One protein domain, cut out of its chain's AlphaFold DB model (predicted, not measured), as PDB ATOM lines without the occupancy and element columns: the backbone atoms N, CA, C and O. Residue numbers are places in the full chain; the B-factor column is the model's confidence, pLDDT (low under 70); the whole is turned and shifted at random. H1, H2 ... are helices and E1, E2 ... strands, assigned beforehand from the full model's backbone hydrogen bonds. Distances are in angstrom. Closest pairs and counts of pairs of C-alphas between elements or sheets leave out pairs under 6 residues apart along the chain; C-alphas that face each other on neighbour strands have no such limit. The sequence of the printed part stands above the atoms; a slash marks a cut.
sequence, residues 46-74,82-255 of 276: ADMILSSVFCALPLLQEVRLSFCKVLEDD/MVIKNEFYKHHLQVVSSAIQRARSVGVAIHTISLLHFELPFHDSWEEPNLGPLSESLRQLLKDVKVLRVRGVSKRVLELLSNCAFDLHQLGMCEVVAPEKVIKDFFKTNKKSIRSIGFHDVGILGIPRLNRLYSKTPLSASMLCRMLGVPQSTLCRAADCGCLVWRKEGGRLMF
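AT A GLANCE: This is residues 46 to 74 and 82 to 255 of the 276 residues of an uncharacterized protein of Pseudogymnoascus sp. 03VT05 (UniProt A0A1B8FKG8). A twisted, curved sheet of seven strands makes a wall, and helices H2 to H6 line one side of it in a curved row, with H1 beyond H2. From E2 to E6 the chain winds in stacked turns, strand then helix; a small sheet, E5, E7 and E8, sits past the ends of E4 and E6. The printed part has 203 residues, with six named helices and ten strands along the chain: H1 E1 H2 E2 H3 E3 H4 E4 E5 H5 E6 E7 E8 H6 E9 E10. The class is mixed, helices and strands, and both sheets are mixed. The whole is compact, with a radius of gyration of the C-alphas of 17.6 A and spans of 52 by 43 by 31 A.

HOW THE PARTS SIT: The large sheet runs E1, residues 62 to 66, E2, 112 to 116, E3, 147 to 151, E4, 170 to 174, E6, 196 to 200, E10, 250 to 254, and E9, 236 to 239. Neighbours among the first five are parallel, with N and O within hydrogen-bond range: N 63 and O 112, N 113 and O 147, N 148 and O 170, N 171 and O 196, each 3.0 A. E10 is antiparallel to E6, N 197 and O 253 at 2.9 A, and forms a hairpin with E9, N 237 and O 252 at 2.9 A. H2, residues 90 to 105, only grazes this sheet. H1, residues 46 to 56, touches H2 at Ser 51 and Ala 99, C-alphas 4.0 A apart, a shallow tilt of 23 degrees. With residues 90 to 97 alone, H2 touches H3, residues 132 to 142; the closest C-alphas, Ser 97 and Leu 141, are 4.7 A apart. H3 and H4, residues 155 to 162, only just touch, with 3 pairs of C-alphas within 8 A, the closest Ser 135 and Leu 160 at 6.2 A. E2, H3, E3 and E3, H4, E4 are strand-helix-strand units, parallel neighbour strands joined through a helix, with right-handed crossovers. H5, residues 180 to 190, touches H4, C-alphas of Ser 162 and Phe 186 at 4.0 A. H6, residues 221 to 228, touches H5 at a steep tilt of 61 degrees, closest C-alphas Lys 184 and Met 227 at 5.7 A; its height over the large sheet is 9.9 A. E7, residues 203 to 205, is parallel to E5, residues 177 to 179, N 178 and O 203 at 3.1 A, and forms a hairpin with E8, residues 216 to 218, N 204 and O 217 at 2.8 A. Every O i to N i+4 pair is within range in H2 to H6, and 4 of 7 in H1.

IN THESE COORDINATES: H1 begins at C-alpha 46 (26.248, 12.235, -26.053) and is 17.0 A long; H2 is 22.4 A, H5 15.5 A and H3 15.4 A. E10 ends at C-alpha 254 (48.228, -8.365, 2.671).

THE WHOLE: The C-alphas farthest apart, Val 106 and Asn 211, are 56.4 A apart. Residues 75 to 81 are not printed, a gap of 16.1 A between C-alphas 74 and 82. The link E2 to H3 is long. The pLDDT is under 70 in residues 69 to 74, 82 to 87, 121 to 128, 206 to 215 and 242 to 248.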
ATOM      1  N   ALA A  46      27.253  13.139 -26.615       89.25
ATOM      2  CA  ALA A  46      26.248  12.235 -26.053       89.25
ATOM      3  C   ALA A  46      26.753  11.501 -24.793       89.25
ATOM      4  O   ALA A  46      25.992  11.229 -23.862       89.25
ATOM      5  N   ASP A  47      28.054  11.225 -24.730       90.31
ATOM      6  CA  ASP A  47      28.730  10.574 -23.605       90.31
ATOM      7  C   ASP A  47      28.849  11.454 -22.345       90.31
ATOM      8  O   ASP A  47      29.010  10.937 -21.232       90.31
ATOM      9  N   MET A  48      28.655  12.771 -22.465       91.56
ATOM     10  CA  MET A  48      28.663  13.702 -21.332       91.56
ATOM     11  C   MET A  48      27.530  13.433 -20.333       91.56
ATOM     12  O   MET A  48      27.622  13.845 -19.168       91.56
ATOM     13  N   ILE A  49      26.501  12.675 -20.735       94.44
ATOM     14  CA  ILE A  49      25.425  12.205 -19.853       94.44
ATOM     15  C   ILE A  49      25.957  11.435 -18.633       94.44
ATOM     16  O   ILE A  49      25.351  11.496 -17.560       94.44
ATOM     17  N   LEU A  50      27.124  10.781 -18.751       94.62
ATOM     18  CA  LEU A  50      27.767  10.045 -17.657       94.62
ATOM     19  C   LEU A  50      27.984  10.913 -16.415       94.62
ATOM     20  O   LEU A  50      27.824  10.431 -15.295       94.62
ATOM     21  N   SER A  51      28.284  12.203 -16.595       94.44
ATOM     22  CA  SER A  51      28.439  13.138 -15.477       94.44
ATOM     23  C   SER A  51      27.159  13.258 -14.654       94.44
ATOM     24  O   SER A  51      27.203  13.179 -13.425       94.44
ATOM     25  N   SER A  52      26.017  13.422 -15.321       95.69
ATOM     26  CA  SER A  52      24.711  13.518 -14.665       95.69
ATOM     27  C   SER A  52      24.324  12.194 -14.011       95.69
ATOM     28  O   SER A  52      23.883  12.186 -12.863       95.69
ATOM     29  N   VAL A  53      24.558  11.072 -14.702       95.81
ATOM     30  CA  VAL A  53      24.283   9.726 -14.177       95.81
ATOM     31  C   VAL A  53      25.091   9.458 -12.908       95.81
ATOM     32  O   VAL A  53      24.522   9.032 -11.908       95.81
ATOM     33  N   PHE A  54      26.395   9.743 -12.897       96.31
ATOM     34  CA  PHE A  54      27.228   9.479 -11.719       96.31
ATOM     35  C   PHE A  54      26.827  10.356 -10.529       96.31
ATOM     36  O   PHE A  54      26.807   9.870  -9.402       96.31
ATOM     37  N   CYS A  55      26.453  11.618 -10.769       95.69
ATOM     38  CA  CYS A  55      25.950  12.504  -9.715       95.69
ATOM     39  C   CYS A  55      24.616  12.021  -9.125       95.69
ATOM     40  O   CYS A  55      24.370  12.209  -7.938       95.69
ATOM     41  N   ALA A  56      23.764  11.392  -9.938       96.56
ATOM     42  CA  ALA A  56      22.465  10.877  -9.508       96.56
ATOM     43  C   ALA A  56      22.551   9.550  -8.726       96.56
ATOM     44  O   ALA A  56      21.549   9.104  -8.170       96.56
ATOM     45  N   LEU A  57      23.726   8.911  -8.670       95.62
ATOM     46  CA  LEU A  57      23.931   7.606  -8.036       95.62
ATOM     47  C   LEU A  57      24.800   7.735  -6.767       95.62
ATOM     48  O   LEU A  57      25.997   7.453  -6.811       95.62
ATOM     49  N   PRO A  58      24.226   8.090  -5.599       92.25
ATOM     50  CA  PRO A  58      24.996   8.363  -4.377       92.25
ATOM     51  C   PRO A  58      25.739   7.142  -3.813       92.25
ATOM     52  O   PRO A  58      26.703   7.290  -3.068       92.25
ATOM     53  N   LEU A  59      25.305   5.931  -4.176       94.75
ATOM     54  CA  LEU A  59      25.935   4.670  -3.773       94.75
ATOM     55  C   LEU A  59      26.923   4.130  -4.821       94.75
ATOM     56  O   LEU A  59      27.420   3.013  -4.670       94.75
ATOM     57  N   LEU A  60      27.208   4.887  -5.887       95.44
ATOM     58  CA  LEU A  60      28.165   4.480  -6.909       95.44
ATOM     59  C   LEU A  60      29.580   4.439  -6.323       95.44
ATOM     60  O   LEU A  60      30.167   5.456  -5.960       95.44
ATOM     61  N   GLN A  61      30.134   3.232  -6.248       93.62
ATOM     62  CA  GLN A  61      31.432   2.961  -5.626       93.62
ATOM     63  C   GLN A  61      32.487   2.446  -6.608       93.62
ATOM     64  O   GLN A  61      33.687   2.618  -6.381       93.62
ATOM     65  N   GLU A  62      32.043   1.804  -7.688       94.31
ATOM     66  CA  GLU A  62      32.893   1.159  -8.679       94.31
ATOM     67  C   GLU A  62      32.461   1.563 -10.086       94.31
ATOM     68  O   GLU A  62      31.286   1.459 -10.431       94.31
ATOM     69  N   VAL A  63      33.434   1.964 -10.904       95.31
ATOM     70  CA  VAL A  63      33.260   2.155 -12.347       95.31
ATOM     71  C   VAL A  63      34.066   1.088 -13.075       95.31
ATOM     72  O   VAL A  63      35.259   0.907 -12.815       95.31
ATOM     73  N   ARG A  64      33.414   0.361 -13.986       94.44
ATOM     74  CA  ARG A  64      34.049  -0.663 -14.820       94.44
ATOM     75  C   ARG A  64      34.140  -0.166 -16.253       94.44
ATOM     76  O   ARG A  64      33.116   0.120 -16.863       94.44
ATOM     77  N   LEU A  65      35.356  -0.090 -16.773       93.88
ATOM     78  CA  LEU A  65      35.649   0.278 -18.150       93.88
ATOM     79  C   LEU A  65      36.034  -0.984 -18.910       93.88
ATOM     80  O   LEU A  65      37.077  -1.580 -18.639       93.88
ATOM     81  N   SER A  66      35.156  -1.404 -19.819       91.19
ATOM     82  CA  SER A  66      35.415  -2.511 -20.733       91.19
ATOM     83  C   SER A  66      35.894  -1.954 -22.059       91.19
ATOM     84  O   SER A  66      35.167  -1.218 -22.719       91.19
ATOM     85  N   PHE A  67      37.121  -2.296 -22.429       86.88
ATOM     86  CA  PHE A  67      37.714  -1.901 -23.696       86.88
ATOM     87  C   PHE A  67      37.410  -3.008 -24.695       86.88
ATOM     88  O   PHE A  67      37.898  -4.130 -24.572       86.88
ATOM     89  N   CYS A  68      36.524  -2.720 -25.639       74.62
ATOM     90  CA  CYS A  68      36.192  -3.667 -26.688       74.62
ATOM     91  C   CYS A  68      37.344  -3.727 -27.689       74.62
ATOM     92  O   CYS A  68      37.849  -2.691 -28.128       74.62
ATOM     93  N   LYS A  69      37.741  -4.948 -28.062       64.00
ATOM     94  CA  LYS A  69      38.640  -5.156 -29.193       64.00
ATOM     95  C   LYS A  69      37.965  -4.564 -30.430       64.00
ATOM     96  O   LYS A  69      36.778  -4.797 -30.658       64.00
ATOM     97  N   VAL A  70      38.703  -3.745 -31.173       55.59
ATOM     98  CA  VAL A  70      38.228  -3.158 -32.428       55.59
ATOM     99  C   VAL A  70      38.064  -4.303 -33.415       55.59
ATOM    100  O   VAL A  70      39.056  -4.702 -34.005       55.59
ATOM    101  N   LEU A  71      36.831  -4.809 -33.519       53.50
ATOM    102  CA  LEU A  71      36.356  -5.843 -34.439       53.50
ATOM    103  C   LEU A  71      37.144  -7.164 -34.316       53.50
ATOM    104  O   LEU A  71      38.364  -7.223 -34.449       53.50
ATOM    105  N   GLU A  72      36.447  -8.251 -33.981       42.19
ATOM    106  CA  GLU A  72      37.054  -9.578 -34.070       42.19
ATOM    107  C   GLU A  72      37.442  -9.804 -35.529       42.19
ATOM    108  O   GLU A  72      36.611  -9.880 -36.428       42.19
ATOM    109  N   ASP A  73      38.747  -9.758 -35.756       43.66
ATOM    110  CA  ASP A  73      39.350 -10.104 -37.018       43.66
ATOM    111  C   ASP A  73      39.201 -11.614 -37.180       43.66
ATOM    112  O   ASP A  73      39.945 -12.386 -36.572       43.66
ATOM    113  N   ASP A  74      38.278 -12.026 -38.043       46.19
ATOM    114  CA  ASP A  74      38.254 -13.376 -38.614       46.19
ATOM    115  C   ASP A  74      39.443 -13.597 -39.588       46.19
ATOM    116  O   ASP A  74      39.469 -14.551 -40.365       46.19
ATOM    117  N   MET A  82      44.767   1.067 -40.062       49.00
ATOM    118  CA  MET A  82      43.473   1.764 -40.116       49.00
ATOM    119  C   MET A  82      43.090   2.429 -38.785       49.00
ATOM    120  O   MET A  82      42.119   3.185 -38.725       49.00
ATOM    121  N   VAL A  83      43.845   2.178 -37.710       55.53
ATOM    122  CA  VAL A  83      43.570   2.749 -36.389       55.53
ATOM    123  C   VAL A  83      44.344   4.055 -36.215       55.53
ATOM    124  O   VAL A  83      45.555   4.095 -36.422       55.53
ATOM    125  N   ILE A  84      43.664   5.133 -35.804       55.16
ATOM    126  CA  ILE A  84      44.299   6.432 -35.516       55.16
ATOM    127  C   ILE A  84      45.330   6.235 -34.394       55.16
ATOM    128  O   ILE A  84      44.985   6.163 -33.214       55.16
ATOM    129  N   LYS A  85      46.608   6.149 -34.783       55.97
ATOM    130  CA  LYS A  85      47.730   5.648 -33.970       55.97
ATOM    131  C   LYS A  85      48.038   6.461 -32.697       55.97
ATOM    132  O   LYS A  85      48.829   6.003 -31.880       55.97
ATOM    133  N   ASN A  86      47.433   7.639 -32.502       53.56
ATOM    134  CA  ASN A  86      47.906   8.628 -31.518       53.56
ATOM    135  C   ASN A  86      46.896   9.059 -30.435       53.56
ATOM    136  O   ASN A  86      47.284   9.773 -29.517       53.56
ATOM    137  N   GLU A  87      45.628   8.637 -30.487       65.12
ATOM    138  CA  GLU A  87      44.579   9.164 -29.581       65.12
ATOM    139  C   GLU A  87      43.746   8.051 -28.910       65.12
ATOM    140  O   GLU A  87      42.591   8.255 -28.530       65.12
ATOM    141  N   PHE A  88      44.334   6.858 -28.746       70.31
ATOM    142  CA  PHE A  88      43.662   5.674 -28.196       70.31
ATOM    143  C   PHE A  88      42.896   5.973 -26.911       70.31
ATOM    144  O   PHE A  88      43.495   6.332 -25.897       70.31
ATOM    145  N   TYR A  89      41.576   5.781 -26.953       81.94
ATOM    146  CA  TYR A  89      40.655   5.883 -25.816       81.94
ATOM    147  C   TYR A  89      40.688   7.214 -25.041       81.94
ATOM    148  O   TYR A  89      39.990   7.340 -24.038       81.94
ATOM    149  N   LYS A  90      41.469   8.211 -25.475       85.19
ATOM    150  CA  LYS A  90      41.752   9.424 -24.700       85.19
ATOM    151  C   LYS A  90      40.481  10.199 -24.389       85.19
ATOM    152  O   LYS A  90      40.245  10.504 -23.226       85.19
ATOM    153  N   HIS A  91      39.660  10.460 -25.408       87.31
ATOM    154  CA  HIS A  91      38.381  11.158 -25.256       87.31
ATOM    155  C   HIS A  91      37.503  10.475 -24.202       87.31
ATOM    156  O   HIS A  91      37.178  11.069 -23.177       87.31
ATOM    157  N   HIS A  92      37.235   9.180 -24.377       89.00
ATOM    158  CA  HIS A  92      36.392   8.402 -23.464       89.00
ATOM    159  C   HIS A  92      36.951   8.355 -22.035       89.00
ATOM    160  O   HIS A  92      36.210   8.506 -21.063       89.00
ATOM    161  N   LEU A  93      38.272   8.218 -21.875       92.31
ATOM    162  CA  LEU A  93      38.924   8.279 -20.564       92.31
ATOM    163  C   LEU A  93      38.782   9.661 -19.916       92.31
ATOM    164  O   LEU A  93      38.577   9.741 -18.703       92.31
ATOM    165  N   GLN A  94      38.871  10.742 -20.692       92.12
ATOM    166  CA  GLN A  94      38.685  12.109 -20.206       92.12
ATOM    167  C   GLN A  94      37.233  12.378 -19.797       92.12
ATOM    168  O   GLN A  94      37.009  12.972 -18.739       92.12
ATOM    169  N   VAL A  95      36.258  11.894 -20.569       93.69
ATOM    170  CA  VAL A  95      34.829  11.994 -20.237       93.69
ATOM    171  C   VAL A  95      34.534  11.267 -18.926       93.69
ATOM    172  O   VAL A  95      33.976  11.864 -18.002       93.69
ATOM    173  N   VAL A  96      34.990  10.018 -18.778       95.38
ATOM    174  CA  VAL A  96      34.814   9.253 -17.532       95.38
ATOM    175  C   VAL A  96      35.527   9.931 -16.362       95.38
ATOM    176  O   VAL A  96      34.949  10.057 -15.283       95.38
ATOM    177  N   SER A  97      36.762  10.399 -16.557       95.19
ATOM    178  CA  SER A  97      37.512  11.107 -15.510       95.19
ATOM    179  C   SER A  97      36.759  12.347 -15.029       95.19
ATOM    180  O   SER A  97      36.623  12.562 -13.824       95.19
ATOM    181  N   SER A  98      36.210  13.127 -15.962       94.75
ATOM    182  CA  SER A  98      35.421  14.325 -15.664       94.75
ATOM    183  C   SER A  98      34.126  13.981 -14.925       94.75
ATOM    184  O   SER A  98      33.790  14.632 -13.933       94.75
ATOM    185  N   ALA A  99      33.438  12.911 -15.335       95.75
ATOM    186  CA  ALA A  99      32.242  12.419 -14.656       95.75
ATOM    187  C   ALA A  99      32.538  11.991 -13.210       95.75
ATOM    188  O   ALA A  99      31.802  12.358 -12.295       95.75
ATOM    189  N   ILE A 100      33.647  11.277 -12.973       95.62
ATOM    190  CA  ILE A 100      34.083  10.879 -11.625       95.62
ATOM    191  C   ILE A 100      34.398  12.107 -10.767       95.62
ATOM    192  O   ILE A 100      33.999  12.166  -9.603       95.62
ATOM    193  N   GLN A 101      35.099  13.095 -11.322       94.19
ATOM    194  CA  GLN A 101      35.441  14.326 -10.607       94.19
ATOM    195  C   GLN A 101      34.200  15.126 -10.220       94.19
ATOM    196  O   GLN A 101      34.091  15.581  -9.081       94.19
ATOM    197  N   ARG A 102      33.230  15.239 -11.130       95.19
ATOM    198  CA  ARG A 102      31.963  15.914 -10.852       95.19
ATOM    199  C   ARG A 102      31.118  15.163  -9.823       95.19
ATOM    200  O   ARG A 102      30.569  15.780  -8.914       95.19
ATOM    201  N   ALA A 103      31.057  13.836  -9.906       95.38
ATOM    202  CA  ALA A 103      30.360  13.019  -8.916       95.38
ATOM    203  C   ALA A 103      30.956  13.228  -7.512       95.38
ATOM    204  O   ALA A 103      30.234  13.434  -6.538       95.38
ATOM    205  N   ARG A 104      32.287  13.298  -7.414       93.81
ATOM    206  CA  ARG A 104      32.983  13.609  -6.157       93.81
ATOM    207  C   ARG A 104      32.685  15.007  -5.637       93.81
ATOM    208  O   ARG A 104      32.511  15.154  -4.431       93.81
ATOM    209  N   SER A 105      32.594  16.018  -6.506       94.06
ATOM    210  CA  SER A 105      32.286  17.386  -6.065       94.06
ATOM    211  C   SER A 105      30.895  17.514  -5.440       94.06
ATOM    212  O   SER A 105      30.667  18.442  -4.673       94.06
ATOM    213  N   VAL A 106      29.983  16.577  -5.730       95.50
ATOM    214  CA  VAL A 106      28.654  16.490  -5.100       95.50
ATOM    215  C   VAL A 106      28.560  15.406  -4.014       95.50
ATOM    216  O   VAL A 106      27.470  15.100  -3.540       95.50
ATOM    217  N   GLY A 107      29.692  14.833  -3.590       94.75
ATOM    218  CA  GLY A 107      29.773  13.898  -2.461       94.75
ATOM    219  C   GLY A 107      29.729  12.405  -2.811       94.75
ATOM    220  O   GLY A 107      29.736  11.578  -1.900       94.75
ATOM    221  N   VAL A 108      29.727  12.022  -4.092       95.12
ATOM    222  CA  VAL A 108      29.753  10.609  -4.512       95.12
ATOM    223  C   VAL A 108      31.188  10.074  -4.513       95.12
ATOM    224  O   VAL A 108      32.033  10.469  -5.320       95.12
ATOM    225  N   ALA A 109      31.480   9.146  -3.602       90.62
ATOM    226  CA  ALA A 109      32.820   8.600  -3.394       90.62
ATOM    227  C   ALA A 109      33.090   7.340  -4.241       90.62
ATOM    228  O   ALA A 109      33.053   6.209  -3.748       90.62
ATOM    229  N   ILE A 110      33.439   7.537  -5.514       94.50
ATOM    230  CA  ILE A 110      33.872   6.451  -6.408       94.50
ATOM    231  C   ILE A 110      35.318   6.069  -6.071       94.50
ATOM    232  O   ILE A 110      36.258   6.803  -6.390       94.50
ATOM    233  N   HIS A 111      35.505   4.925  -5.412       93.56
ATOM    234  CA  HIS A 111      36.802   4.494  -4.873       93.56
ATOM    235  C   HIS A 111      37.471   3.372  -5.672       93.56
ATOM    236  O   HIS A 111      38.680   3.170  -5.518       93.56
ATOM    237  N   THR A 112      36.710   2.676  -6.523       95.25
ATOM    238  CA  THR A 112      37.188   1.558  -7.342       95.25
ATOM    239  C   THR A 112      37.064   1.862  -8.831       95.25
ATOM    240  O   THR A 112      35.999   2.258  -9.303       95.25
ATOM    241  N   ILE A 113      38.134   1.597  -9.581       96.00
ATOM    242  CA  ILE A 113      38.098   1.530 -11.044       96.00
ATOM    243  C   ILE A 113      38.567   0.151 -11.497       96.00
ATOM    244  O   ILE A 113      39.592  -0.358 -11.032       96.00
ATOM    245  N   SER A 114      37.812  -0.439 -12.418       95.38
ATOM    246  CA  SER A 114      38.128  -1.717 -13.048       95.38
ATOM    247  C   SER A 114      38.390  -1.505 -14.536       95.38
ATOM    248  O   SER A 114      37.501  -1.051 -15.248       95.38
ATOM    249  N   LEU A 115      39.589  -1.849 -15.004       94.88
ATOM    250  CA  LEU A 115      39.970  -1.846 -16.417       94.88
ATOM    251  C   LEU A 115      39.887  -3.283 -16.941       94.88
ATOM    252  O   LEU A 115      40.594  -4.164 -16.444       94.88
ATOM    253  N   LEU A 116      39.006  -3.527 -17.907       92.81
ATOM    254  CA  LEU A 116      38.707  -4.856 -18.440       92.81
ATOM    255  C   LEU A 116      39.078  -4.913 -19.925       92.81
ATOM    256  O   LEU A 116      38.679  -4.034 -20.681       92.81
ATOM    257  N   HIS A 117      39.800  -5.957 -20.329       90.06
ATOM    258  CA  HIS A 117      40.145  -6.239 -21.729       90.06
ATOM    259  C   HIS A 117      40.923  -5.100 -22.408       90.06
ATOM    260  O   HIS A 117      40.797  -4.853 -23.602       90.06
ATOM    261  N   PHE A 118      41.733  -4.372 -21.627       89.88
ATOM    262  CA  PHE A 118      42.464  -3.219 -22.137       89.88
ATOM    263  C   PHE A 118      43.710  -3.653 -22.920       89.88
ATOM    264  O   PHE A 118      44.793  -3.903 -22.368       89.88
ATOM    265  N   GLU A 119      43.536  -3.712 -24.233       83.75
ATOM    266  CA  GLU A 119      44.569  -4.036 -25.206       83.75
ATOM    267  C   GLU A 119      44.934  -2.803 -26.039       83.75
ATOM    268  O   GLU A 119      44.071  -2.044 -26.487       83.75
ATOM    269  N   LEU A 120      46.239  -2.593 -26.220       79.06
ATOM    270  CA  LEU A 120      46.770  -1.632 -27.186       79.06
ATOM    271  C   LEU A 120      47.182  -2.393 -28.445       79.06
ATOM    272  O   LEU A 120      47.739  -3.489 -28.308       79.06
ATOM    273  N   PRO A 121      46.929  -1.846 -29.646       68.12
ATOM    274  CA  PRO A 121      47.267  -2.532 -30.883       68.12
ATOM    275  C   PRO A 121      48.770  -2.805 -30.985       68.12
ATOM    276  O   PRO A 121      49.611  -2.075 -30.448       68.12
ATOM    277  N   PHE A 122      49.104  -3.893 -31.677       59.25
ATOM    278  CA  PHE A 122      50.481  -4.194 -32.040       59.25
ATOM    279  C   PHE A 122      50.933  -3.196 -33.104       59.25
ATOM    280  O   PHE A 122      50.374  -3.152 -34.195       59.25
ATOM    281  N   HIS A 123      51.946  -2.400 -32.773       56.81
ATOM    282  CA  HIS A 123      52.662  -1.600 -33.757       56.81
ATOM    283  C   HIS A 123      53.825  -2.416 -34.310       56.81
ATOM    284  O   HIS A 123      54.504  -3.119 -33.547       56.81
ATOM    285  N   ASP A 124      54.051  -2.311 -35.618       53.41
ATOM    286  CA  ASP A 124      55.276  -2.793 -36.242       53.41
ATOM    287  C   ASP A 124      56.490  -2.192 -35.528       53.41
ATOM    288  O   ASP A 124      56.478  -1.043 -35.086       53.41
ATOM    289  N   SER A 125      57.559  -2.979 -35.410       55.16
ATOM    290  CA  SER A 125      58.758  -2.680 -34.611       55.16
ATOM    291  C   SER A 125      59.527  -1.410 -35.003       55.16
ATOM    292  O   SER A 125      60.566  -1.132 -34.409       55.16
ATOM    293  N   TRP A 126      59.061  -0.676 -36.012       55.22
ATOM    294  CA  TRP A 126      59.732   0.480 -36.598       55.22
ATOM    295  C   TRP A 126      59.166   1.828 -36.128       55.22
ATOM    296  O   TRP A 126      59.867   2.827 -36.239       55.22
ATOM    297  N   GLU A 127      57.960   1.864 -35.545       59.69
ATOM    298  CA  GLU A 127      57.364   3.081 -34.973       59.69
ATOM    299  C   GLU A 127      56.794   2.800 -33.577       59.69
ATOM    300  O   GLU A 127      55.832   2.048 -33.411       59.69
ATOM    301  N   GLU A 128      57.376   3.418 -32.545       66.56
ATOM    302  CA  GLU A 128      56.758   3.418 -31.219       66.56
ATOM    303  C   GLU A 128      55.636   4.469 -31.174       66.56
ATOM    304  O   GLU A 128      55.899   5.650 -31.425       66.56
ATOM    305  N   PRO A 129      54.390   4.088 -30.843       70.12
ATOM    306  CA  PRO A 129      53.299   5.049 -30.720       70.12
ATOM    307  C   PRO A 129      53.585   6.047 -29.594       70.12
ATOM    308  O   PRO A 129      54.095   5.682 -28.527       70.12
ATOM    309  N   ASN A 130      53.179   7.305 -29.775       76.31
ATOM    310  CA  ASN A 130      53.208   8.271 -28.683       76.31
ATOM    311  C   ASN A 130      52.088   7.958 -27.678       76.31
ATOM    312  O   ASN A 130      50.947   8.385 -27.832       76.31
ATOM    313  N   LEU A 131      52.430   7.239 -26.611       81.56
ATOM    314  CA  LEU A 131      51.493   6.874 -25.544       81.56
ATOM    315  C   LEU A 131      51.383   7.943 -24.441       81.56
ATOM    316  O   LEU A 131      50.714   7.719 -23.431       81.56
ATOM    317  N   GLY A 132      52.018   9.109 -24.612       84.06
ATOM    318  CA  GLY A 132      51.975  10.223 -23.659       84.06
ATOM    319  C   GLY A 132      50.551  10.691 -23.320       84.06
ATOM    320  O   GLY A 132      50.200  10.703 -22.137       84.06
ATOM    321  N   PRO A 133      49.696  11.007 -24.314       85.19
ATOM    322  CA  PRO A 133      48.317  11.438 -24.066       85.19
ATOM    323  C   PRO A 133      47.471  10.396 -23.320       85.19
ATOM    324  O   PRO A 133      46.686  10.741 -22.432       85.19
ATOM    325  N   LEU A 134      47.654   9.114 -23.649       86.50
ATOM    326  CA  LEU A 134      46.964   8.017 -22.973       86.50
ATOM    327  C   LEU A 134      47.450   7.858 -21.527       86.50
ATOM    328  O   LEU A 134      46.636   7.718 -20.616       86.50
ATOM    329  N   SER A 135      48.765   7.916 -21.309       88.31
ATOM    330  CA  SER A 135      49.375   7.869 -19.976       88.31
ATOM    331  C   SER A 135      48.829   8.976 -19.072       88.31
ATOM    332  O   SER A 135      48.436   8.711 -17.937       88.31
ATOM    333  N   GLU A 136      48.708  10.200 -19.592       89.94
ATOM    334  CA  GLU A 136      48.147  11.319 -18.834       89.94
ATOM    335  C   GLU A 136      46.653  11.140 -18.544       89.94
ATOM    336  O   GLU A 136      46.196  11.389 -17.428       89.94
ATOM    337  N   SER A 137      45.892  10.616 -19.505       90.94
ATOM    338  CA  SER A 137      44.470  10.316 -19.297       90.94
ATOM    339  C   SER A 137      44.266   9.241 -18.223       90.94
ATOM    340  O   SER A 137      43.386   9.374 -17.375       90.94
ATOM    341  N   LEU A 138      45.114   8.207 -18.194       91.69
ATOM    342  CA  LEU A 138      45.097   7.181 -17.147       91.69
ATOM    343  C   LEU A 138      45.523   7.733 -15.787       91.69
ATOM    344  O   LEU A 138      44.928   7.374 -14.768       91.69
ATOM    345  N   ARG A 139      46.517   8.629 -15.758       92.12
ATOM    346  CA  ARG A 139      46.920   9.341 -14.541       92.12
ATOM    347  C   ARG A 139      45.745  10.114 -13.957       92.12
ATOM    348  O   ARG A 139      45.477   9.986 -12.765       92.12
ATOM    349  N   GLN A 140      45.030  10.862 -14.791       92.44
ATOM    350  CA  GLN A 140      43.883  11.655 -14.364       92.44
ATOM    351  C   GLN A 140      42.718  10.778 -13.893       92.44
ATOM    352  O   GLN A 140      42.133  11.058 -12.846       92.44
ATOM    353  N   LEU A 141      42.432   9.689 -14.612       93.88
ATOM    354  CA  LEU A 141      41.385   8.732 -14.255       93.88
ATOM    355  C   LEU A 141      41.631   8.096 -12.880       93.88
ATOM    356  O   LEU A 141      40.708   7.933 -12.083       93.88
ATOM    357  N   LEU A 142      42.881   7.719 -12.603       93.50
ATOM    358  CA  LEU A 142      43.256   6.946 -11.417       93.50
ATOM    359  C   LEU A 142      43.754   7.801 -10.245       93.50
ATOM    360  O   LEU A 142      44.018   7.249  -9.176       93.50
ATOM    361  N   LYS A 143      43.864   9.126 -10.421       89.88
ATOM    362  CA  LYS A 143      44.497  10.065  -9.479       89.88
ATOM    363  C   LYS A 143      44.063   9.865  -8.028       89.88
ATOM    364  O   LYS A 143      44.899   9.829  -7.132       89.88
ATOM    365  N   ASP A 144      42.764   9.691  -7.814       86.62
ATOM    366  CA  ASP A 144      42.178   9.633  -6.478       86.62
ATOM    367  C   ASP A 144      41.474   8.293  -6.194       86.62
ATOM    368  O   ASP A 144      40.591   8.197  -5.333       86.62
ATOM    369  N   VAL A 145      41.814   7.255  -6.956       91.94
ATOM    370  CA  VAL A 145      41.251   5.908  -6.835       91.94
ATOM    371  C   VAL A 145      42.034   5.123  -5.791       91.94
ATOM    372  O   VAL A 145      43.260   5.158  -5.762       91.94
ATOM    373  N   LYS A 146      41.332   4.385  -4.927       94.81
ATOM    374  CA  LYS A 146      41.964   3.568  -3.875       94.81
ATOM    375  C   LYS A 146      42.089   2.104  -4.266       94.81
ATOM    376  O   LYS A 146      42.941   1.401  -3.721       94.81
ATOM    377  N   VAL A 147      41.250   1.640  -5.185       95.19
ATOM    378  CA  VAL A 147      41.225   0.254  -5.648       95.19
ATOM    379  C   VAL A 147      41.291   0.229  -7.169       95.19
ATOM    380  O   VAL A 147      40.363   0.668  -7.841       95.19
ATOM    381  N   LEU A 148      42.374  -0.328  -7.706       95.75
ATOM    382  CA  LEU A 148      42.498  -0.619  -9.131       95.75
ATOM    383  C   LEU A 148      42.303  -2.115  -9.350       95.75
ATOM    384  O   LEU A 148      42.982  -2.934  -8.727       95.75
ATOM    385  N   ARG A 149      41.402  -2.480 -10.257       95.19
ATOM    386  CA  ARG A 149      41.273  -3.851 -10.755       95.19
ATOM    387  C   ARG A 149      41.630  -3.875 -12.230       95.19
ATOM    388  O   ARG A 149      41.135  -3.064 -13.000       95.19
ATOM    389  N   VAL A 150      42.485  -4.807 -12.618       94.69
ATOM    390  CA  VAL A 150      42.866  -5.038 -14.010       94.69
ATOM    391  C   VAL A 150      42.510  -6.468 -14.383       94.69
ATOM    392  O   VAL A 150      42.888  -7.413 -13.684       94.69
ATOM    393  N   ARG A 151      41.759  -6.626 -15.475       93.19
ATOM    394  CA  ARG A 151      41.395  -7.929 -16.030       93.19
ATOM    395  C   ARG A 151      41.717  -7.998 -17.512       93.19
ATOM    396  O   ARG A 151      41.293  -7.110 -18.242       93.19
ATOM    397  N   GLY A 152      42.413  -9.047 -17.950       90.62
ATOM    398  CA  GLY A 152      42.715  -9.235 -19.375       90.62
ATOM    399  C   GLY A 152      43.460  -8.038 -19.973       90.62
ATOM    400  O   GLY A 152      43.188  -7.626 -21.092       90.62
ATOM    401  N   VAL A 153      44.322  -7.402 -19.179       90.94
ATOM    402  CA  VAL A 153      45.070  -6.212 -19.591       90.94
ATOM    403  C   VAL A 153      46.378  -6.643 -20.247       90.94
ATOM    404  O   VAL A 153      47.106  -7.481 -19.706       90.94
ATOM    405  N   SER A 154      46.691  -6.049 -21.399       87.75
ATOM    406  CA  SER A 154      47.919  -6.342 -22.144       87.75
ATOM    407  C   SER A 154      49.187  -5.880 -21.409       87.75
ATOM    408  O   SER A 154      49.176  -4.919 -20.633       87.75
ATOM    409  N   LYS A 155      50.333  -6.514 -21.708       88.31
ATOM    410  CA  LYS A 155      51.640  -6.134 -21.133       88.31
ATOM    411  C   LYS A 155      51.988  -4.651 -21.343       88.31
ATOM    412  O   LYS A 155      52.510  -4.031 -20.427       88.31
ATOM    413  N   ARG A 156      51.642  -4.080 -22.506       86.75
ATOM    414  CA  ARG A 156      51.899  -2.674 -22.873       86.75
ATOM    415  C   ARG A 156      51.117  -1.709 -21.981       86.75
ATOM    416  O   ARG A 156      51.653  -0.702 -21.537       86.75
ATOM    417  N   VAL A 157      49.859  -2.025 -21.672       90.25
ATOM    418  CA  VAL A 157      49.067  -1.213 -20.736       90.25
ATOM    419  C   VAL A 157      49.644  -1.307 -19.325       90.25
ATOM    420  O   VAL A 157      49.743  -0.294 -18.639       90.25
ATOM    421  N   LEU A 158      50.081  -2.492 -18.889       92.38
ATOM    422  CA  LEU A 158      50.728  -2.633 -17.583       92.38
ATOM    423  C   LEU A 158      52.062  -1.864 -17.512       92.38
ATOM    424  O   LEU A 158      52.345  -1.237 -16.492       92.38
ATOM    425  N   GLU A 159      52.847  -1.848 -18.592       91.44
ATOM    426  CA  GLU A 159      54.035  -0.991 -18.743       91.44
ATOM    427  C   GLU A 159      53.674   0.495 -18.598       91.44
ATOM    428  O   GLU A 159      54.306   1.200 -17.815       91.44
ATOM    429  N   LEU A 160      52.613   0.968 -19.263       90.44
ATOM    430  CA  LEU A 160      52.147   2.354 -19.122       90.44
ATOM    431  C   LEU A 160      51.736   2.696 -17.692       90.44
ATOM    432  O   LEU A 160      52.153   3.724 -17.155       90.44
ATOM    433  N   LEU A 161      50.955   1.826 -17.054       92.69
ATOM    434  CA  LEU A 161      50.540   2.006 -15.665       92.69
ATOM    435  C   LEU A 161      51.743   2.009 -14.708       92.69
ATOM    436  O   LEU A 161      51.702   2.667 -13.671       92.69
ATOM    437  N   SER A 162      52.835   1.326 -15.061       92.19
ATOM    438  CA  SER A 162      54.064   1.295 -14.259       92.19
ATOM    439  C   SER A 162      54.803   2.636 -14.235       92.19
ATOM    440  O   SER A 162      55.555   2.896 -13.294       92.19
ATOM    441  N   ASN A 163      54.559   3.506 -15.221       89.19
ATOM    442  CA  ASN A 163      55.143   4.850 -15.309       89.19
ATOM    443  C   ASN A 163      54.403   5.888 -14.448       89.19
ATOM    444  O   ASN A 163      54.813   7.049 -14.374       89.19
ATOM    445  N   CYS A 164      53.307   5.493 -13.801       88.25
ATOM    446  CA  CYS A 164      52.489   6.372 -12.982       88.25
ATOM    447  C   CYS A 164      52.536   5.947 -11.511       88.25
ATOM    448  O   CYS A 164      52.352   4.777 -11.172       88.25
ATOM    449  N   ALA A 165      52.783   6.922 -10.636       90.56
ATOM    450  CA  ALA A 165      52.671   6.753  -9.196       90.56
ATOM    451  C   ALA A 165      51.243   7.083  -8.763       90.56
ATOM    452  O   ALA A 165      50.787   8.216  -8.913       90.56
ATOM    453  N   PHE A 166      50.558   6.085  -8.223       90.44
ATOM    454  CA  PHE A 166      49.183   6.171  -7.766       90.44
ATOM    455  C   PHE A 166      49.097   5.949  -6.253       90.44
ATOM    456  O   PHE A 166      49.877   5.189  -5.666       90.44
ATOM    457  N   ASP A 167      48.087   6.533  -5.612       91.25
ATOM    458  CA  ASP A 167      47.780   6.276  -4.200       91.25
ATOM    459  C   ASP A 167      46.821   5.079  -4.025       91.25
ATOM    460  O   ASP A 167      45.762   5.157  -3.394       91.25
ATOM    461  N   LEU A 168      47.186   3.949  -4.644       92.25
ATOM    462  CA  LEU A 168      46.396   2.718  -4.646       92.25
ATOM    463  C   LEU A 168      46.580   1.954  -3.343       92.25
ATOM    464  O   LEU A 168      47.665   1.471  -3.058       92.25
ATOM    465  N   HIS A 169      45.502   1.730  -2.598       94.88
ATOM    466  CA  HIS A 169      45.514   0.848  -1.431       94.88
ATOM    467  C   HIS A 169      45.355  -0.625  -1.813       94.88
ATOM    468  O   HIS A 169      45.868  -1.506  -1.119       94.88
ATOM    469  N   GLN A 170      44.619  -0.916  -2.885       94.12
ATOM    470  CA  GLN A 170      44.399  -2.281  -3.346       94.12
ATOM    471  C   GLN A 170      44.612  -2.397  -4.850       94.12
ATOM    472  O   GLN A 170      44.095  -1.593  -5.625       94.12
ATOM    473  N   LEU A 171      45.318  -3.452  -5.242       94.75
ATOM    474  CA  LEU A 171      45.424  -3.892  -6.625       94.75
ATOM    475  C   LEU A 171      44.760  -5.261  -6.762       94.75
ATOM    476  O   LEU A 171      45.061  -6.171  -5.995       94.75
ATOM    477  N   GLY A 172      43.879  -5.428  -7.740       93.75
ATOM    478  CA  GLY A 172      43.382  -6.730  -8.174       93.75
ATOM    479  C   GLY A 172      43.868  -7.027  -9.584       93.75
ATOM    480  O   GLY A 172      43.640  -6.221 -10.477       93.75
ATOM    481  N   MET A 173      44.505  -8.174  -9.793       94.06
ATOM    482  CA  MET A 173      44.931  -8.644 -11.109       94.06
ATOM    483  C   MET A 173      44.214  -9.949 -11.449       94.06
ATOM    484  O   MET A 173      44.249 -10.898 -10.664       94.06
ATOM    485  N   CYS A 174      43.576 -10.007 -12.612       92.81
ATOM    486  CA  CYS A 174      42.883 -11.194 -13.098       92.81
ATOM    487  C   CYS A 174      43.222 -11.452 -14.567       92.81
ATOM    488  O   CYS A 174      43.153 -10.525 -15.364       92.81
ATOM    489  N   GLU A 175      43.552 -12.688 -14.951       91.81
ATOM    490  CA  GLU A 175      43.820 -13.031 -16.366       91.81
ATOM    491  C   GLU A 175      44.899 -12.111 -16.994       91.81
ATOM    492  O   GLU A 175      44.829 -11.732 -18.159       91.81
ATOM    493  N   VAL A 176      45.889 -11.688 -16.197       92.00
ATOM    494  CA  VAL A 176      46.985 -10.812 -16.646       92.00
ATOM    495  C   VAL A 176      48.193 -11.667 -16.993       92.00
ATOM    496  O   VAL A 176      48.611 -12.500 -16.191       92.00
ATOM    497  N   VAL A 177      48.795 -11.434 -18.157       92.00
ATOM    498  CA  VAL A 177      50.021 -12.117 -18.583       92.00
ATOM    499  C   VAL A 177      51.066 -11.083 -18.982       92.00
ATOM    500  O   VAL A 177      50.879 -10.343 -19.946       92.00
ATOM    501  N   ALA A 178      52.174 -11.015 -18.242       91.31
ATOM    502  CA  ALA A 178      53.218 -10.019 -18.477       91.31
ATOM    503  C   ALA A 178      54.618 -10.540 -18.106       91.31
ATOM    504  O   ALA A 178      54.743 -11.488 -17.324       91.31
ATOM    505  N   PRO A 179      55.698  -9.942 -18.645       91.00
ATOM    506  CA  PRO A 179      57.053 -10.237 -18.189       91.00
ATOM    507  C   PRO A 179      57.234  -9.866 -16.712       91.00
ATOM    508  O   PRO A 179      56.712  -8.850 -16.251       91.00
ATOM    509  N   GLU A 180      58.055 -10.630 -15.985       91.00
ATOM    510  CA  GLU A 180      58.367 -10.360 -14.570       91.00
ATOM    511  C   GLU A 180      58.861  -8.924 -14.345       91.00
ATOM    512  O   GLU A 180      58.506  -8.294 -13.351       91.00
ATOM    513  N   LYS A 181      59.654  -8.397 -15.286       91.69
ATOM    514  CA  LYS A 181      60.168  -7.025 -15.236       91.69
ATOM    515  C   LYS A 181      59.036  -5.995 -15.157       91.69
ATOM    516  O   LYS A 181      59.075  -5.143 -14.283       91.69
ATOM    517  N   VAL A 182      58.015  -6.117 -16.005       92.19
ATOM    518  CA  VAL A 182      56.893  -5.165 -16.068       92.19
ATOM    519  C   VAL A 182      56.119  -5.147 -14.752       92.19
ATOM    520  O   VAL A 182      55.844  -4.088 -14.197       92.19
ATOM    521  N   ILE A 183      55.818  -6.325 -14.204       93.38
ATOM    522  CA  ILE A 183      55.115  -6.443 -12.920       93.38
ATOM    523  C   ILE A 183      55.966  -5.860 -11.777       93.38
ATOM    524  O   ILE A 183      55.450  -5.141 -10.919       93.38
ATOM    525  N   LYS A 184      57.281  -6.121 -11.774       93.94
ATOM    526  CA  LYS A 184      58.211  -5.521 -10.807       93.94
ATOM    527  C   LYS A 184      58.265  -4.004 -10.916       93.94
ATOM    528  O   LYS A 184      58.282  -3.346  -9.879       93.94
ATOM    529  N   ASP A 185      58.297  -3.460 -12.127       94.69
ATOM    530  CA  ASP A 185      58.344  -2.018 -12.360       94.69
ATOM    531  C   ASP A 185      57.062  -1.351 -11.834       94.69
ATOM    532  O   ASP A 185      57.153  -0.386 -11.072       94.69
ATOM    533  N   PHE A 186      55.887  -1.946 -12.082       94.69
ATOM    534  CA  PHE A 186      54.622  -1.485 -11.498       94.69
ATOM    535  C   PHE A 186      54.687  -1.411  -9.967       94.69
ATOM    536  O   PHE A 186      54.343  -0.390  -9.359       94.69
ATOM    537  N   PHE A 187      55.147  -2.489  -9.327       93.38
ATOM    538  CA  PHE A 187      55.270  -2.534  -7.872       93.38
ATOM    539  C   PHE A 187      56.319  -1.566  -7.351       93.38
ATOM    540  O   PHE A 187      56.092  -0.914  -6.339       93.38
ATOM    541  N   LYS A 188      57.458  -1.420  -8.025       93.62
ATOM    542  CA  LYS A 188      58.504  -0.480  -7.620       93.62
ATOM    543  C   LYS A 188      57.962   0.948  -7.547       93.62
ATOM    544  O   LYS A 188      58.265   1.641  -6.573       93.62
ATOM    545  N   THR A 189      57.141   1.341  -8.519       93.25
ATOM    546  CA  THR A 189      56.500   2.658  -8.572       93.25
ATOM    547  C   THR A 189      55.425   2.828  -7.491       93.25
ATOM    548  O   THR A 189      55.358   3.878  -6.856       93.25
ATOM    549  N   ASN A 190      54.626   1.789  -7.212       92.50
ATOM    550  CA  ASN A 190      53.406   1.900  -6.396       92.50
ATOM    551  C   ASN A 190      53.475   1.240  -5.000       92.50
ATOM    552  O   ASN A 190      52.523   1.313  -4.226       92.50
ATOM    553  N   LYS A 191      54.594   0.616  -4.611       90.25
ATOM    554  CA  LYS A 191      54.699  -0.178  -3.364       90.25
ATOM    555  C   LYS A 191      54.395   0.582  -2.072       90.25
ATOM    556  O   LYS A 191      54.097  -0.050  -1.068       90.25
ATOM    557  N   LYS A 192      54.542   1.912  -2.057       90.94
ATOM    558  CA  LYS A 192      54.363   2.722  -0.839       90.94
ATOM    559  C   LYS A 192      52.892   2.862  -0.441       90.94
ATOM    560  O   LYS A 192      52.607   2.954   0.748       90.94
ATOM    561  N   SER A 193      51.987   2.900  -1.417       91.75
ATOM    562  CA  SER A 193      50.545   3.074  -1.204       91.75
ATOM    563  C   SER A 193      49.812   1.734  -1.086       91.75
ATOM    564  O   SER A 193      48.842   1.628  -0.328       91.75
ATOM    565  N   ILE A 194      50.300   0.694  -1.774       92.44
ATOM    566  CA  ILE A 194      49.644  -0.618  -1.848       92.44
ATOM    567  C   ILE A 194      49.650  -1.335  -0.493       92.44
ATOM    568  O   ILE A 194      50.692  -1.610   0.097       92.44
ATOM    569  N   ARG A 195      48.453  -1.722  -0.041       92.69
ATOM    570  CA  ARG A 195      48.200  -2.467   1.207       92.69
ATOM    571  C   ARG A 195      47.709  -3.890   0.970       92.69
ATOM    572  O   ARG A 195      47.825  -4.731   1.857       92.69
ATOM    573  N   SER A 196      47.173  -4.180  -0.213       93.50
ATOM    574  CA  SER A 196      46.851  -5.551  -0.607       93.50
ATOM    575  C   SER A 196      46.926  -5.761  -2.113       93.50
ATOM    576  O   SER A 196      46.612  -4.853  -2.887       93.50
ATOM    577  N   ILE A 197      47.306  -6.973  -2.514       94.19
ATOM    578  CA  ILE A 197      47.338  -7.407  -3.913       94.19
ATOM    579  C   ILE A 197      46.536  -8.695  -4.037       94.19
ATOM    580  O   ILE A 197      46.923  -9.725  -3.489       94.19
ATOM    581  N   GLY A 198      45.422  -8.634  -4.758       93.25
ATOM    582  CA  GLY A 198      44.690  -9.798  -5.238       93.25
ATOM    583  C   GLY A 198      45.231 -10.248  -6.592       93.25
ATOM    584  O   GLY A 198      45.495  -9.414  -7.456       93.25
ATOM    585  N   PHE A 199      45.382 -11.551  -6.790       92.69
ATOM    586  CA  PHE A 199      45.837 -12.137  -8.045       92.69
ATOM    587  C   PHE A 199      45.076 -13.434  -8.337       92.69
ATOM    588  O   PHE A 199      44.890 -14.271  -7.456       92.69
ATOM    589  N   HIS A 200      44.621 -13.591  -9.576       92.19
ATOM    590  CA  HIS A 200      43.892 -14.763 -10.052       92.19
ATOM    591  C   HIS A 200      44.216 -15.007 -11.532       92.19
ATOM    592  O   HIS A 200      44.119 -14.090 -12.343       92.19
ATOM    593  N   ASP A 201      44.630 -16.224 -11.886       90.50
ATOM    594  CA  ASP A 201      45.086 -16.569 -13.246       90.50
ATOM    595  C   ASP A 201      46.125 -15.580 -13.835       90.50
ATOM    596  O   ASP A 201      46.147 -15.250 -15.025       90.50
ATOM    597  N   VAL A 202      47.011 -15.070 -12.976       91.19
ATOM    598  CA  VAL A 202      48.097 -14.179 -13.394       91.19
ATOM    599  C   VAL A 202      49.291 -15.019 -13.831       91.19
ATOM    600  O   VAL A 202      49.700 -15.940 -13.129       91.19
ATOM    601  N   GLY A 203      49.852 -14.707 -14.995       91.56
ATOM    602  CA  GLY A 203      50.988 -15.406 -15.577       91.56
ATOM    603  C   GLY A 203      52.214 -14.532 -15.753       91.56
ATOM    604  O   GLY A 203      52.124 -13.395 -16.213       91.56
ATOM    605  N   ILE A 204      53.369 -15.114 -15.463       90.12
ATOM    606  CA  ILE A 204      54.672 -14.554 -15.796       90.12
ATOM    607  C   ILE A 204      55.131 -15.147 -17.123       90.12
ATOM    608  O   ILE A 204      55.248 -16.369 -17.255       90.12
ATOM    609  N   LEU A 205      55.399 -14.280 -18.100       86.81
ATOM    610  CA  LEU A 205      56.041 -14.686 -19.348       86.81
ATOM    611  C   LEU A 205      57.490 -15.092 -19.061       86.81
ATOM    612  O   LEU A 205      58.243 -14.329 -18.451       86.81
ATOM    613  N   GLY A 206      57.852 -16.309 -19.477       67.19
ATOM    614  CA  GLY A 206      59.179 -16.879 -19.270       67.19
ATOM    615  C   GLY A 206      60.312 -16.031 -19.859       67.19
ATOM    616  O   GLY A 206      60.141 -15.299 -20.833       67.19
ATOM    617  N   ILE A 207      61.500 -16.155 -19.260       56.34
ATOM    618  CA  ILE A 207      62.739 -15.595 -19.812       56.34
ATOM    619  C   ILE A 207      63.051 -16.356 -21.116       56.34
ATOM    620  O   ILE A 207      63.004 -17.586 -21.085       56.34
ATOM    621  N   PRO A 208      63.455 -15.693 -22.219       51.06
ATOM    622  CA  PRO A 208      63.737 -16.326 -23.521       51.06
ATOM    623  C   PRO A 208      64.852 -17.395 -23.550       51.06
ATOM    624  O   PRO A 208      65.284 -17.799 -24.621       51.06
ATOM    625  N   ARG A 209      65.382 -17.832 -22.400       44.66
ATOM    626  CA  ARG A 209      66.573 -18.691 -22.301       44.66
ATOM    627  C   ARG A 209      66.304 -20.191 -22.448       44.66
ATOM    628  O   ARG A 209      67.252 -20.963 -22.483       44.66
ATOM    629  N   LEU A 210      65.049 -20.610 -22.540       43.56
ATOM    630  CA  LEU A 210      64.660 -22.000 -22.784       43.56
ATOM    631  C   LEU A 210      63.628 -21.988 -23.909       43.56
ATOM    632  O   LEU A 210      62.720 -21.168 -23.864       43.56
ATOM    633  N   ASN A 211      63.769 -22.882 -24.889       43.38
ATOM    634  CA  ASN A 211      62.997 -23.020 -26.138       43.38
ATOM    635  C   ASN A 211      61.463 -23.229 -25.993       43.38
ATOM    636  O   ASN A 211      60.838 -23.904 -26.803       43.38
ATOM    637  N   ARG A 212      60.817 -22.668 -24.967       47.91
ATOM    638  CA  ARG A 212      59.366 -22.553 -24.824       47.91
ATOM    639  C   ARG A 212      58.998 -21.079 -24.913       47.91
ATOM    640  O   ARG A 212      58.788 -20.431 -23.892       47.91
ATOM    641  N   LEU A 213      58.879 -20.569 -26.139       48.44
ATOM    642  CA  LEU A 213      58.485 -19.184 -26.441       48.44
ATOM    643  C   LEU A 213      57.134 -18.745 -25.828       48.44
ATOM    644  O   LEU A 213      56.777 -17.578 -25.925       48.44
ATOM    645  N   TYR A 214      56.409 -19.642 -25.153       54.91
ATOM    646  CA  TYR A 214      55.067 -19.396 -24.627       54.91
ATOM    647  C   TYR A 214      54.794 -20.041 -23.260       54.91
ATOM    648  O   TYR A 214      53.635 -20.198 -22.878       54.91
ATOM    649  N   SER A 215      55.813 -20.441 -22.487       65.50
ATOM    650  CA  SER A 215      55.533 -20.967 -21.142       65.50
ATOM    651  C   SER A 215      55.085 -19.833 -20.210       65.50
ATOM    652  O   SER A 215      55.898 -18.999 -19.803       65.50
ATOM    653  N   LYS A 216      53.792 -19.822 -19.874       79.75
ATOM    654  CA  LYS A 216      53.191 -19.017 -18.803       79.75
ATOM    655  C   LYS A 216      53.444 -19.721 -17.470       79.75
ATOM    656  O   LYS A 216      52.872 -20.779 -17.217       79.75
ATOM    657  N   THR A 217      54.273 -19.139 -16.609       88.50
ATOM    658  CA  THR A 217      54.410 -19.620 -15.226       88.50
ATOM    659  C   THR A 217      53.347 -18.936 -14.367       88.50
ATOM    660  O   THR A 217      53.323 -17.704 -14.342       88.50
ATOM    661  N   PRO A 218      52.466 -19.673 -13.666       91.06
ATOM    662  CA  PRO A 218      51.492 -19.063 -12.767       91.06
ATOM    663  C   PRO A 218      52.182 -18.233 -11.681       91.06
ATOM    664  O   PRO A 218      53.155 -18.675 -11.065       91.06
ATOM    665  N   LEU A 219      51.676 -17.027 -11.439       90.50
ATOM    666  CA  LEU A 219      52.166 -16.164 -10.376       90.50
ATOM    667  C   LEU A 219      51.783 -16.754  -9.015       90.50
ATOM    668  O   LEU A 219      50.607 -16.962  -8.722       90.50
ATOM    669  N   SER A 220      52.780 -16.971  -8.161       90.81
ATOM    670  CA  SER A 220      52.581 -17.432  -6.787       90.81
ATOM    671  C   SER A 220      52.762 -16.304  -5.766       90.81
ATOM    672  O   SER A 220      53.407 -15.284  -6.028       90.81
ATOM    673  N   ALA A 221      52.261 -16.521  -4.546       91.56
ATOM    674  CA  ALA A 221      52.486 -15.608  -3.425       91.56
ATOM    675  C   ALA A 221      53.983 -15.417  -3.118       91.56
ATOM    676  O   ALA A 221      54.428 -14.300  -2.874       91.56
ATOM    677  N   SER A 222      54.787 -16.485  -3.190       90.81
ATOM    678  CA  SER A 222      56.231 -16.410  -2.930       90.81
ATOM    679  C   SER A 222      56.979 -15.601  -3.994       90.81
ATOM    680  O   SER A 222      57.914 -14.868  -3.662       90.81
ATOM    681  N   MET A 223      56.545 -15.679  -5.259       91.94
ATOM    682  CA  MET A 223      57.046 -14.815  -6.329       91.94
ATOM    683  C   MET A 223      56.702 -13.352  -6.053       91.94
ATOM    684  O   MET A 223      57.600 -12.515  -6.096       91.94
ATOM    685  N   LEU A 224      55.450 -13.046  -5.692       91.50
ATOM    686  CA  LEU A 224      55.040 -11.688  -5.316       91.50
ATOM    687  C   LEU A 224      55.866 -11.137  -4.152       91.50
ATOM    688  O   LEU A 224      56.397 -10.031  -4.258       91.50
ATOM    689  N   CYS A 225      56.047 -11.913  -3.078       92.06
ATOM    690  CA  CYS A 225      56.866 -11.497  -1.938       92.06
ATOM    691  C   CYS A 225      58.296 -11.138  -2.369       92.06
ATOM    692  O   CYS A 225      58.825 -10.101  -1.971       92.06
ATOM    693  N   ARG A 226      58.895 -11.950  -3.253       91.75
ATOM    694  CA  ARG A 226      60.228 -11.693  -3.819       91.75
ATOM    695  C   ARG A 226      60.262 -10.430  -4.679       91.75
ATOM    696  O   ARG A 226      61.208  -9.659  -4.564       91.75
ATOM    697  N   MET A 227      59.257 -10.212  -5.532       91.38
ATOM    698  CA  MET A 227      59.167  -9.020  -6.388       91.38
ATOM    699  C   MET A 227      59.038  -7.730  -5.572       91.38
ATOM    700  O   MET A 227      59.605  -6.708  -5.945       91.38
ATOM    701  N   LEU A 228      58.319  -7.792  -4.451       90.19
ATOM    702  CA  LEU A 228      58.077  -6.659  -3.557       90.19
ATOM    703  C   LEU A 228      59.196  -6.434  -2.532       90.19
ATOM    704  O   LEU A 228      59.251  -5.368  -1.919       90.19
ATOM    705  N   GLY A 229      60.078  -7.419  -2.336       89.50
ATOM    706  CA  GLY A 229      61.109  -7.383  -1.298       89.50
ATOM    707  C   GLY A 229      60.538  -7.494   0.119       89.50
ATOM    708  O   GLY A 229      61.092  -6.905   1.042       89.50
ATOM    709  N   VAL A 230      59.425  -8.214   0.291       89.44
ATOM    710  CA  VAL A 230      58.785  -8.458   1.597       89.44
ATOM    711  C   VAL A 230      59.053  -9.892   2.081       89.44
ATOM    712  O   VAL A 230      59.362 -10.765   1.262       89.44
ATOM    713  N   PRO A 231      58.934 -10.176   3.394       89.88
ATOM    714  CA  PRO A 231      59.150 -11.519   3.926       89.88
ATOM    715  C   PRO A 231      58.271 -12.568   3.241       89.88
ATOM    716  O   PRO A 231      57.096 -12.325   2.964       89.88
ATOM    717  N   GLN A 232      58.799 -13.773   3.016       87.25
ATOM    718  CA  GLN A 232      58.006 -14.865   2.431       87.25
ATOM    719  C   GLN A 232      56.870 -15.335   3.352       87.25
ATOM    720  O   GLN A 232      55.898 -15.904   2.873       87.25
ATOM    721  N   SER A 233      56.965 -15.037   4.650       85.69
ATOM    722  CA  SER A 233      55.909 -15.235   5.645       85.69
ATOM    723  C   SER A 233      54.771 -14.206   5.564       85.69
ATOM    724  O   SER A 233      53.849 -14.268   6.377       85.69
ATOM    725  N   THR A 234      54.815 -13.255   4.619       88.00
ATOM    726  CA  THR A 234      53.728 -12.285   4.417       88.00
ATOM    727  C   THR A 234      52.414 -13.022   4.172       88.00
ATOM    728  O   THR A 234      52.334 -13.934   3.348       88.00
ATOM    729  N   LEU A 235      51.373 -12.617   4.899       88.06
ATOM    730  CA  LEU A 235      50.086 -13.295   4.904       88.06
ATOM    731  C   LEU A 235      49.443 -13.270   3.513       88.06
ATOM    732  O   LEU A 235      49.074 -12.210   3.000       88.06
ATOM    733  N   CYS A 236      49.247 -14.460   2.951       89.44
ATOM    734  CA  CYS A 236      48.463 -14.677   1.746       89.44
ATOM    735  C   CYS A 236      47.247 -15.538   2.085       89.44
ATOM    736  O   CYS A 236      47.391 -16.609   2.672       89.44
ATOM    737  N   ARG A 237      46.051 -15.077   1.721       88.44
ATOM    738  CA  ARG A 237      44.797 -15.817   1.919       88.44
ATOM    739  C   ARG A 237      44.189 -16.189   0.575       88.44
ATOM    740  O   ARG A 237      44.380 -15.463  -0.401       88.44
ATOM    741  N   ALA A 238      43.433 -17.281   0.544       85.00
ATOM    742  CA  ALA A 238      42.495 -17.511  -0.545       85.00
ATOM    743  C   ALA A 238      41.484 -16.356  -0.570       85.00
ATOM    744  O   ALA A 238      41.027 -15.902   0.485       85.00
ATOM    745  N   ALA A 239      41.185 -15.845  -1.755       80.50
ATOM    746  CA  ALA A 239      40.268 -14.735  -1.929       80.50
ATOM    747  C   ALA A 239      39.482 -14.891  -3.225       80.50
ATOM    748  O   ALA A 239      40.022 -15.314  -4.249       80.50
ATOM    749  N   ASP A 240      38.222 -14.469  -3.181       77.25
ATOM    750  CA  ASP A 240      37.401 -14.371  -4.378       77.25
ATOM    751  C   ASP A 240      37.993 -13.330  -5.332       77.25
ATOM    752  O   ASP A 240      38.523 -12.281  -4.926       77.25
ATOM    753  N   CYS A 241      37.903 -13.616  -6.626       72.31
ATOM    754  CA  CYS A 241      38.330 -12.664  -7.629       72.31
ATOM    755  C   CYS A 241      37.352 -11.480  -7.651       72.31
ATOM    756  O   CYS A 241      36.215 -11.606  -8.092       72.31
ATOM    757  N   GLY A 242      37.806 -10.285  -7.261       67.50
ATOM    758  CA  GLY A 242      36.991  -9.062  -7.350       67.50
ATOM    759  C   GLY A 242      36.547  -8.698  -8.777       67.50
ATOM    760  O   GLY A 242      35.720  -7.807  -8.948       67.50
ATOM    761  N   CYS A 243      37.085  -9.374  -9.800       66.25
ATOM    762  CA  CYS A 243      36.680  -9.221 -11.197       66.25
ATOM    763  C   CYS A 243      35.576 -10.214 -11.617       66.25
ATOM    764  O   CYS A 243      34.881  -9.959 -12.595       66.25
ATOM    765  N   LEU A 244      35.401 -11.328 -10.891       66.75
ATOM    766  CA  LEU A 244      34.426 -12.390 -11.161       66.75
ATOM    767  C   LEU A 244      33.914 -12.967  -9.834       66.75
ATOM    768  O   LEU A 244      34.585 -13.787  -9.213       66.75
ATOM    769  N   VAL A 245      32.697 -12.582  -9.441       57.50
ATOM    770  CA  VAL A 245      32.072 -12.896  -8.134       57.50
ATOM    771  C   VAL A 245      32.002 -14.404  -7.823       57.50
ATOM    772  O   VAL A 245      31.886 -14.797  -6.669       57.50
ATOM    773  N   TRP A 246      32.109 -15.262  -8.840       59.19
ATOM    774  CA  TRP A 246      31.898 -16.708  -8.726       59.19
ATOM    775  C   TRP A 246      33.187 -17.545  -8.697       59.19
ATOM    776  O   TRP A 246      33.118 -18.733  -8.389       59.19
ATOM    777  N   ARG A 247      34.361 -16.971  -9.014       63.50
ATOM    778  CA  ARG A 247      35.630 -17.726  -9.048       63.50
ATOM    779  C   ARG A 247      36.376 -17.624  -7.715       63.50
ATOM    780  O   ARG A 247      36.756 -16.530  -7.296       63.50
ATOM    781  N   LYS A 248      36.623 -18.787  -7.100       60.47
ATOM    782  CA  LYS A 248      37.161 -18.943  -5.733       60.47
ATOM    783  C   LYS A 248      38.646 -19.327  -5.654       60.47
ATOM    784  O   LYS A 248      39.121 -19.738  -4.602       60.47
ATOM    785  N   GLU A 249      39.392 -19.195  -6.747       73.12
ATOM    786  CA  GLU A 249      40.767 -19.718  -6.860       73.12
ATOM    787  C   GLU A 249      41.841 -18.615  -6.854       73.12
ATOM    788  O   GLU A 249      42.957 -18.797  -7.338       73.12
ATOM    789  N   GLY A 250      41.508 -17.429  -6.339       82.56
ATOM    790  CA  GLY A 250      42.437 -16.307  -6.233       82.56
ATOM    791  C   GLY A 250      43.259 -16.321  -4.944       82.56
ATOM    792  O   GLY A 250      42.858 -16.870  -3.917       82.56
ATOM    793  N   GLY A 251      44.410 -15.654  -4.980       88.62
ATOM    794  CA  GLY A 251      45.195 -15.310  -3.800       88.62
ATOM    795  C   GLY A 251      45.089 -13.821  -3.482       88.62
ATOM    796  O   GLY A 251      44.944 -12.989  -4.377       88.62
ATOM    797  N   ARG A 252      45.189 -13.460  -2.202       92.06
ATOM    798  CA  ARG A 252      45.354 -12.073  -1.761       92.06
ATOM    799  C   ARG A 252      46.484 -11.957  -0.756       92.06
ATOM    800  O   ARG A 252      46.400 -12.512   0.338       92.06
ATOM    801  N   LEU A 253      47.500 -11.189  -1.127       92.38
ATOM    802  CA  LEU A 253      48.626 -10.821  -0.278       92.38
ATOM    803  C   LEU A 253      48.299  -9.525   0.476       92.38
ATOM    804  O   LEU A 253      47.826  -8.566  -0.136       92.38
ATOM    805  N   MET A 254      48.535  -9.500   1.787       90.56
ATOM    806  CA  MET A 254      48.228  -8.365   2.671       90.56
ATOM    807  C   MET A 254      49.507  -7.764   3.263       90.56
ATOM    808  O   MET A 254      50.393  -8.504   3.684       90.56
ATOM    809  N   PHE A 255      49.580  -6.434   3.361       84.25
ATOM    810  CA  PHE A 255      50.711  -5.709   3.954       84.25
ATOM    811  C   PHE A 255      50.287  -4.936   5.216       84.25
ATOM    812  O   PHE A 255      49.193  -4.372   5.285       84.25
TER     813      PHE A 255